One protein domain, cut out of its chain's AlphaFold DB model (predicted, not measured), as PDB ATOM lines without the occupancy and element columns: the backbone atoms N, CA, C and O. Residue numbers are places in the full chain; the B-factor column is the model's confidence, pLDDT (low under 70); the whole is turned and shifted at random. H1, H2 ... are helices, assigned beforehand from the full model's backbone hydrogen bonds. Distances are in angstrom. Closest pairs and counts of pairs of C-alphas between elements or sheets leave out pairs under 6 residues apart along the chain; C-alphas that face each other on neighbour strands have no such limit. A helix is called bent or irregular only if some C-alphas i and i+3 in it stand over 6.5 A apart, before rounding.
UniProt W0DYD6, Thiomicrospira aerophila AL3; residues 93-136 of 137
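AT A GLANCE: This is residues 93 to 136 of the 137 residues of a protein of Thiomicrospira aerophila AL3 (UniProt W0DYD6). Two helices of unequal length are loosely set together: H1 leads into a loop, residues 107 to 113, and the longer H2 folds back at a steep tilt. The far end of H2 and the tail, residues 128 to 136, stick out as a free arm, which makes the length. The printed part has 44 residues, two named helices, H1 then H2, and no named strand, and is all helix. It is loose, with a radius of gyration of the C-alphas of 12.0 A, and spans 40 by 19 by 16 A.

HOW THE PARTS SIT: H1, residues 93 to 106, and H2, residues 114 to 134, are close but not clearly touching; their closest C-alphas, those of Lys 97 and Leu 123, are 7.0 A apart. They run opposite ways at a steep tilt of 58 degrees. Every O i to N i+4 pair is within hydrogen-bond range in H2, and 7 of 10 in H1.

IN THESE COORDINATES: H1 begins at C-alpha 93, (-10.262, -26.587, 18.845), and measures 19.1 A; it is irregular, with C-alphas 98 and 101 7.5 A apart. H2 measures 30.9 A and ends at C-alpha 134, (-30.361, -25.570, 15.325).

THE WHOLE: The C-alphas of Asn 110 and Ala 136, the two farthest apart, are 40.2 A apart. The printed part has no cut, and the link is short. Residues 130 to 136 have pLDDT under 70.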
ATOM      1  N   PHE A  93      -9.530 -27.005  20.032       83.62
ATOM      2  CA  PHE A  93     -10.262 -26.587  18.845       83.62
ATOM      3  C   PHE A  93     -11.500 -25.764  19.209       83.62
ATOM      4  O   PHE A  93     -11.725 -24.723  18.601       83.62
ATOM      5  N   ASP A  94     -12.263 -26.191  20.216       81.94
ATOM      6  CA  ASP A  94     -13.450 -25.457  20.661       81.94
ATOM      7  C   ASP A  94     -13.065 -24.117  21.288       81.94
ATOM      8  O   ASP A  94     -13.619 -23.097  20.894       81.94
ATOM      9  N   SER A  95     -12.042 -24.090  22.152       84.31
ATOM     10  CA  SER A  95     -11.500 -22.839  22.701       84.31
ATOM     11  C   SER A  95     -11.058 -21.884  21.599       84.31
ATOM     12  O   SER A  95     -11.399 -20.706  21.624       84.31
ATOM     13  N   PHE A  96     -10.329 -22.396  20.600       86.38
ATOM     14  CA  PHE A  96      -9.904 -21.598  19.458       86.38
ATOM     15  C   PHE A  96     -11.105 -21.052  18.687       86.38
ATOM     16  O   PHE A  96     -11.150 -19.861  18.413       86.38
ATOM     17  N   LYS A  97     -12.095 -21.893  18.368       86.19
ATOM     18  CA  LYS A  97     -13.308 -21.495  17.642       86.19
ATOM     19  C   LYS A  97     -14.111 -20.427  18.389       86.19
ATOM     20  O   LYS A  97     -14.586 -19.491  17.746       86.19
ATOM     21  N   GLU A  98     -14.289 -20.585  19.700       85.56
ATOM     22  CA  GLU A  98     -15.053 -19.672  20.560       85.56
ATOM     23  C   GLU A  98     -14.357 -18.305  20.683       85.56
ATOM     24  O   GLU A  98     -15.017 -17.276  20.582       85.56
ATOM     25  N   GLN A  99     -13.026 -18.281  20.807       88.25
ATOM     26  CA  GLN A  99     -12.249 -17.048  21.007       88.25
ATOM     27  C   GLN A  99     -11.748 -16.403  19.704       88.25
ATOM     28  O   GLN A  99     -11.234 -15.284  19.723       88.25
ATOM     29  N   PHE A 100     -11.863 -17.085  18.558       90.50
ATOM     30  CA  PHE A 100     -11.222 -16.648  17.313       90.50
ATOM     31  C   PHE A 100     -11.630 -15.241  16.876       90.50
ATOM     32  O   PHE A 100     -10.771 -14.495  16.419       90.50
ATOM     33  N   ASP A 101     -12.908 -14.869  16.993       88.06
ATOM     34  CA  ASP A 101     -13.386 -13.554  16.537       88.06
ATOM     35  C   ASP A 101     -12.788 -12.412  17.371       88.06
ATOM     36  O   ASP A 101     -12.363 -11.392  16.824       88.06
ATOM     37  N   GLU A 102     -12.695 -12.615  18.685       88.25
ATOM     38  CA  GLU A 102     -12.064 -11.674  19.608       88.25
ATOM     39  C   GLU A 102     -10.571 -11.534  19.284       88.25
ATOM     40  O   GLU A 102     -10.072 -10.435  19.033       88.25
ATOM     41  N   VAL A 103      -9.863 -12.662  19.177       87.62
ATOM     42  CA  VAL A 103      -8.421 -12.685  18.890       87.62
ATOM     43  C   VAL A 103      -8.112 -12.118  17.499       87.62
ATOM     44  O   VAL A 103      -7.147 -11.371  17.344       87.62
ATOM     45  N   LYS A 104      -8.940 -12.405  16.485       88.56
ATOM     46  CA  LYS A 104      -8.797 -11.912  15.099       88.56
ATOM     47  C   LYS A 104      -8.715 -10.394  15.028       88.56
ATOM     48  O   LYS A 104      -7.991  -9.873  14.176       88.56
ATOM     49  N   THR A 105      -9.447  -9.702  15.894       88.38
ATOM     50  CA  THR A 105      -9.486  -8.235  15.923       88.38
ATOM     51  C   THR A 105      -8.157  -7.652  16.411       88.38
ATOM     52  O   THR A 105      -7.721  -6.621  15.908       88.38
ATOM     53  N   ASN A 106      -7.459  -8.369  17.296       90.38
ATOM     54  CA  ASN A 106      -6.170  -7.967  17.862       90.38
ATOM     55  C   ASN A 106      -4.957  -8.364  16.999       90.38
ATOM     56  O   ASN A 106      -3.839  -7.934  17.273       90.38
ATOM     57  N   ILE A 107      -5.147  -9.186  15.959       89.44
ATOM     58  CA  ILE A 107      -4.062  -9.597  15.059       89.44
ATOM     59  C   ILE A 107      -3.778  -8.471  14.047       89.44
ATOM     60  O   ILE A 107      -4.688  -8.089  13.302       89.44
ATOM     61  N   PRO A 108      -2.529  -7.976  13.940       93.25
ATOM     62  CA  PRO A 108      -2.166  -6.976  12.939       93.25
ATOM     63  C   PRO A 108      -2.309  -7.494  11.497       93.25
ATOM     64  O   PRO A 108      -2.073  -8.672  11.213       93.25
ATOM     65  N   ASP A 109      -2.680  -6.620  10.557       91.25
ATOM     66  CA  ASP A 109      -3.054  -7.022   9.189       91.25
ATOM     67  C   ASP A 109      -1.922  -7.672   8.386       91.25
ATOM     68  O   ASP A 109      -2.174  -8.547   7.556       91.25
ATOM     69  N   ASN A 110      -0.667  -7.329   8.677       92.88
ATOM     70  CA  ASN A 110       0.504  -7.967   8.075       92.88
ATOM     71  C   ASN A 110       0.619  -9.465   8.423       92.88
ATOM     72  O   ASN A 110       1.249 -10.209   7.674       92.88
ATOM     73  N   PHE A 111      -0.021  -9.931   9.502       90.19
ATOM     74  CA  PHE A 111      -0.108 -11.354   9.850       90.19
ATOM     75  C   PHE A 111      -1.350 -12.052   9.263       90.19
ATOM     76  O   PHE A 111      -1.439 -13.282   9.292       90.19
ATOM     77  N   LYS A 112      -2.295 -11.317   8.654       90.94
ATOM     78  CA  LYS A 112      -3.532 -11.860   8.050       90.94
ATOM     79  C   LYS A 112      -3.322 -12.368   6.617       90.94
ATOM     80  O   LYS A 112      -4.051 -12.028   5.680       90.94
ATOM     81  N   GLY A 113      -2.310 -13.216   6.449       91.50
ATOM     82  CA  GLY A 113      -1.957 -13.841   5.174       91.50
ATOM     83  C   GLY A 113      -2.957 -14.903   4.692       91.50
ATOM     84  O   GLY A 113      -4.053 -15.076   5.228       91.50
ATOM     85  N   LYS A 114      -2.568 -15.674   3.667       93.50
ATOM     86  CA  LYS A 114      -3.424 -16.706   3.048       93.50
ATOM     87  C   LYS A 114      -3.924 -17.755   4.054       93.50
ATOM     88  O   LYS A 114      -5.100 -18.103   4.022       93.50
ATOM     89  N   GLY A 115      -3.052 -18.218   4.955       90.19
ATOM     90  CA  GLY A 115      -3.407 -19.199   5.989       90.19
ATOM     91  C   GLY A 115      -4.457 -18.669   6.967       90.19
ATOM     92  O   GLY A 115      -5.449 -19.342   7.228       90.19
ATOM     93  N   PHE A 116      -4.297 -17.423   7.419       91.31
ATOM     94  CA  PHE A 116      -5.277 -16.755   8.272       91.31
ATOM     95  C   PHE A 116      -6.654 -16.672   7.602       91.31
ATOM     96  O   PHE A 116      -7.661 -17.050   8.198       91.31
ATOM     97  N   LYS A 117      -6.698 -16.225   6.339       91.19
ATOM     98  CA  LYS A 117      -7.950 -16.106   5.575       91.19
ATOM     99  C   LYS A 117      -8.643 -17.459   5.408       91.19
ATOM    100  O   LYS A 117      -9.849 -17.535   5.600       91.19
ATOM    101  N   ALA A 118      -7.888 -18.523   5.122       92.88
ATOM    102  CA  ALA A 118      -8.439 -19.872   4.997       92.88
ATOM    103  C   ALA A 118      -9.100 -20.354   6.301       92.88
ATOM    104  O   ALA A 118     -10.220 -20.861   6.268       92.88
ATOM    105  N   VAL A 119      -8.442 -20.143   7.447       90.75
ATOM    106  CA  VAL A 119      -8.999 -20.492   8.764       90.75
ATOM    107  C   VAL A 119     -10.236 -19.652   9.080       90.75
ATOM    108  O   VAL A 119     -11.254 -20.206   9.483       90.75
ATOM    109  N   ALA A 120     -10.189 -18.337   8.841       90.75
ATOM    110  CA  ALA A 120     -11.328 -17.452   9.073       90.75
ATOM    111  C   ALA A 120     -12.555 -17.870   8.246       90.75
ATOM    112  O   ALA A 120     -13.642 -18.028   8.798       90.75
ATOM    113  N   SER A 121     -12.374 -18.130   6.948       90.88
ATOM    114  CA  SER A 121     -13.453 -18.603   6.076       90.88
ATOM    115  C   SER A 121     -13.997 -19.966   6.509       90.88
ATOM    116  O   SER A 121     -15.211 -20.158   6.529       90.88
ATOM    117  N   PHE A 122     -13.129 -20.905   6.898       89.44
ATOM    118  CA  PHE A 122     -13.553 -22.210   7.410       89.44
ATOM    119  C   PHE A 122     -14.408 -22.082   8.679       89.44
ATOM    120  O   PHE A 122     -15.443 -22.741   8.803       89.44
ATOM    121  N   LEU A 123     -14.009 -21.227   9.624       89.00
ATOM    122  CA  LEU A 123     -14.766 -21.011  10.858       89.00
ATOM    123  C   LEU A 123     -16.104 -20.304  10.601       89.00
ATOM    124  O   LEU A 123     -17.110 -20.694  11.194       89.00
ATOM    125  N   GLU A 124     -16.151 -19.324   9.696       87.88
ATOM    126  CA  GLU A 124     -17.399 -18.653   9.301       87.88
ATOM    127  C   GLU A 124     -18.394 -19.616   8.637       87.88
ATOM    128  O   GLU A 124     -19.581 -19.601   8.968       87.88
ATOM    129  N   LEU A 125     -17.925 -20.500   7.750       87.00
ATOM    130  CA  LEU A 125     -18.767 -21.529   7.128       87.00
ATOM    131  C   LEU A 125     -19.343 -22.500   8.166       87.00
ATOM    132  O   LEU A 125     -20.540 -22.785   8.141       87.00
ATOM    133  N   ASN A 126     -18.521 -22.956   9.117       82.69
ATOM    134  CA  ASN A 126     -18.983 -23.827  10.201       82.69
ATOM    135  C   ASN A 126     -20.017 -23.148  11.109       82.69
ATOM    136  O   ASN A 126     -20.951 -23.803  11.565       82.69
ATOM    137  N   LYS A 127     -19.875 -21.842  11.378       82.31
ATOM    138  CA  LYS A 127     -20.871 -21.087  12.154       82.31
ATOM    139  C   LYS A 127     -22.230 -21.101  11.458       82.31
ATOM    140  O   LYS A 127     -23.216 -21.440  12.103       82.31
ATOM    141  N   ARG A 128     -22.260 -20.818  10.149       80.19
ATOM    142  CA  ARG A 128     -23.488 -20.807   9.331       80.19
ATOM    143  C   ARG A 128     -24.154 -22.182   9.241       80.19
ATOM    144  O   ARG A 128     -25.372 -22.274   9.337       80.19
ATOM    145  N   ALA A 129     -23.368 -23.247   9.077       74.06
ATOM    146  CA  ALA A 129     -23.895 -24.611   9.012       74.06
ATOM    147  C   ALA A 129     -24.583 -25.035  10.323       74.06
ATOM    148  O   ALA A 129     -25.645 -25.657  10.285       74.06
ATOM    149  N   ASN A 130     -24.017 -24.646  11.471       66.06
ATOM    150  CA  ASN A 130     -24.600 -24.936  12.783       66.06
ATOM    151  C   ASN A 130     -25.899 -24.151  13.035       66.06
ATOM    152  O   ASN A 130     -26.856 -24.712  13.552       66.06
ATOM    153  N   THR A 131     -25.984 -22.886  12.607       60.69
ATOM    154  CA  THR A 131     -27.219 -22.090  12.774       60.69
ATOM    155  C   THR A 131     -28.396 -22.676  11.990       60.69
ATOM    156  O   THR A 131     -29.531 -22.615  12.446       60.69
ATOM    157  N   LEU A 132     -28.127 -23.279  10.828       52.75
ATOM    158  CA  LEU A 132     -29.143 -23.947  10.006       52.75
ATOM    159  C   LEU A 132     -29.613 -25.285  10.596       52.75
ATOM    160  O   LEU A 132     -30.718 -25.723  10.298       52.75
ATOM    161  N   THR A 133     -28.786 -25.945  11.411       50.94
ATOM    162  CA  THR A 133     -29.144 -27.218  12.057       50.94
ATOM    163  C   THR A 133     -29.905 -27.012  13.365       50.94
ATOM    164  O   THR A 133     -30.804 -27.799  13.650       50.94
ATOM    165  N   ASP A 134     -29.623 -25.936  14.105       42.78
ATOM    166  CA  ASP A 134     -30.361 -25.570  15.325       42.78
ATOM    167  C   ASP A 134     -31.751 -24.964  15.035       42.78
ATOM    168  O   ASP A 134     -32.621 -24.989  15.895       42.78
ATOM    169  N   GLN A 135     -31.997 -24.451  13.820       37.25
ATOM    170  CA  GLN A 135     -33.319 -23.963  13.380       37.25
ATOM    171  C   GLN A 135     -34.230 -25.056  12.794       37.25
ATOM    172  O   GLN A 135     -35.376 -24.777  12.445       37.25
ATOM    173  N   ALA A 136     -33.727 -26.283  12.645       34.09
ATOM    174  CA  ALA A 136     -34.449 -27.394  12.025       34.09
ATOM    175  C   ALA A 136     -35.137 -28.339  13.035       34.09
ATOM    176  O   ALA A 136     -35.612 -29.399  12.623       34.09
TER     177      ALA A 136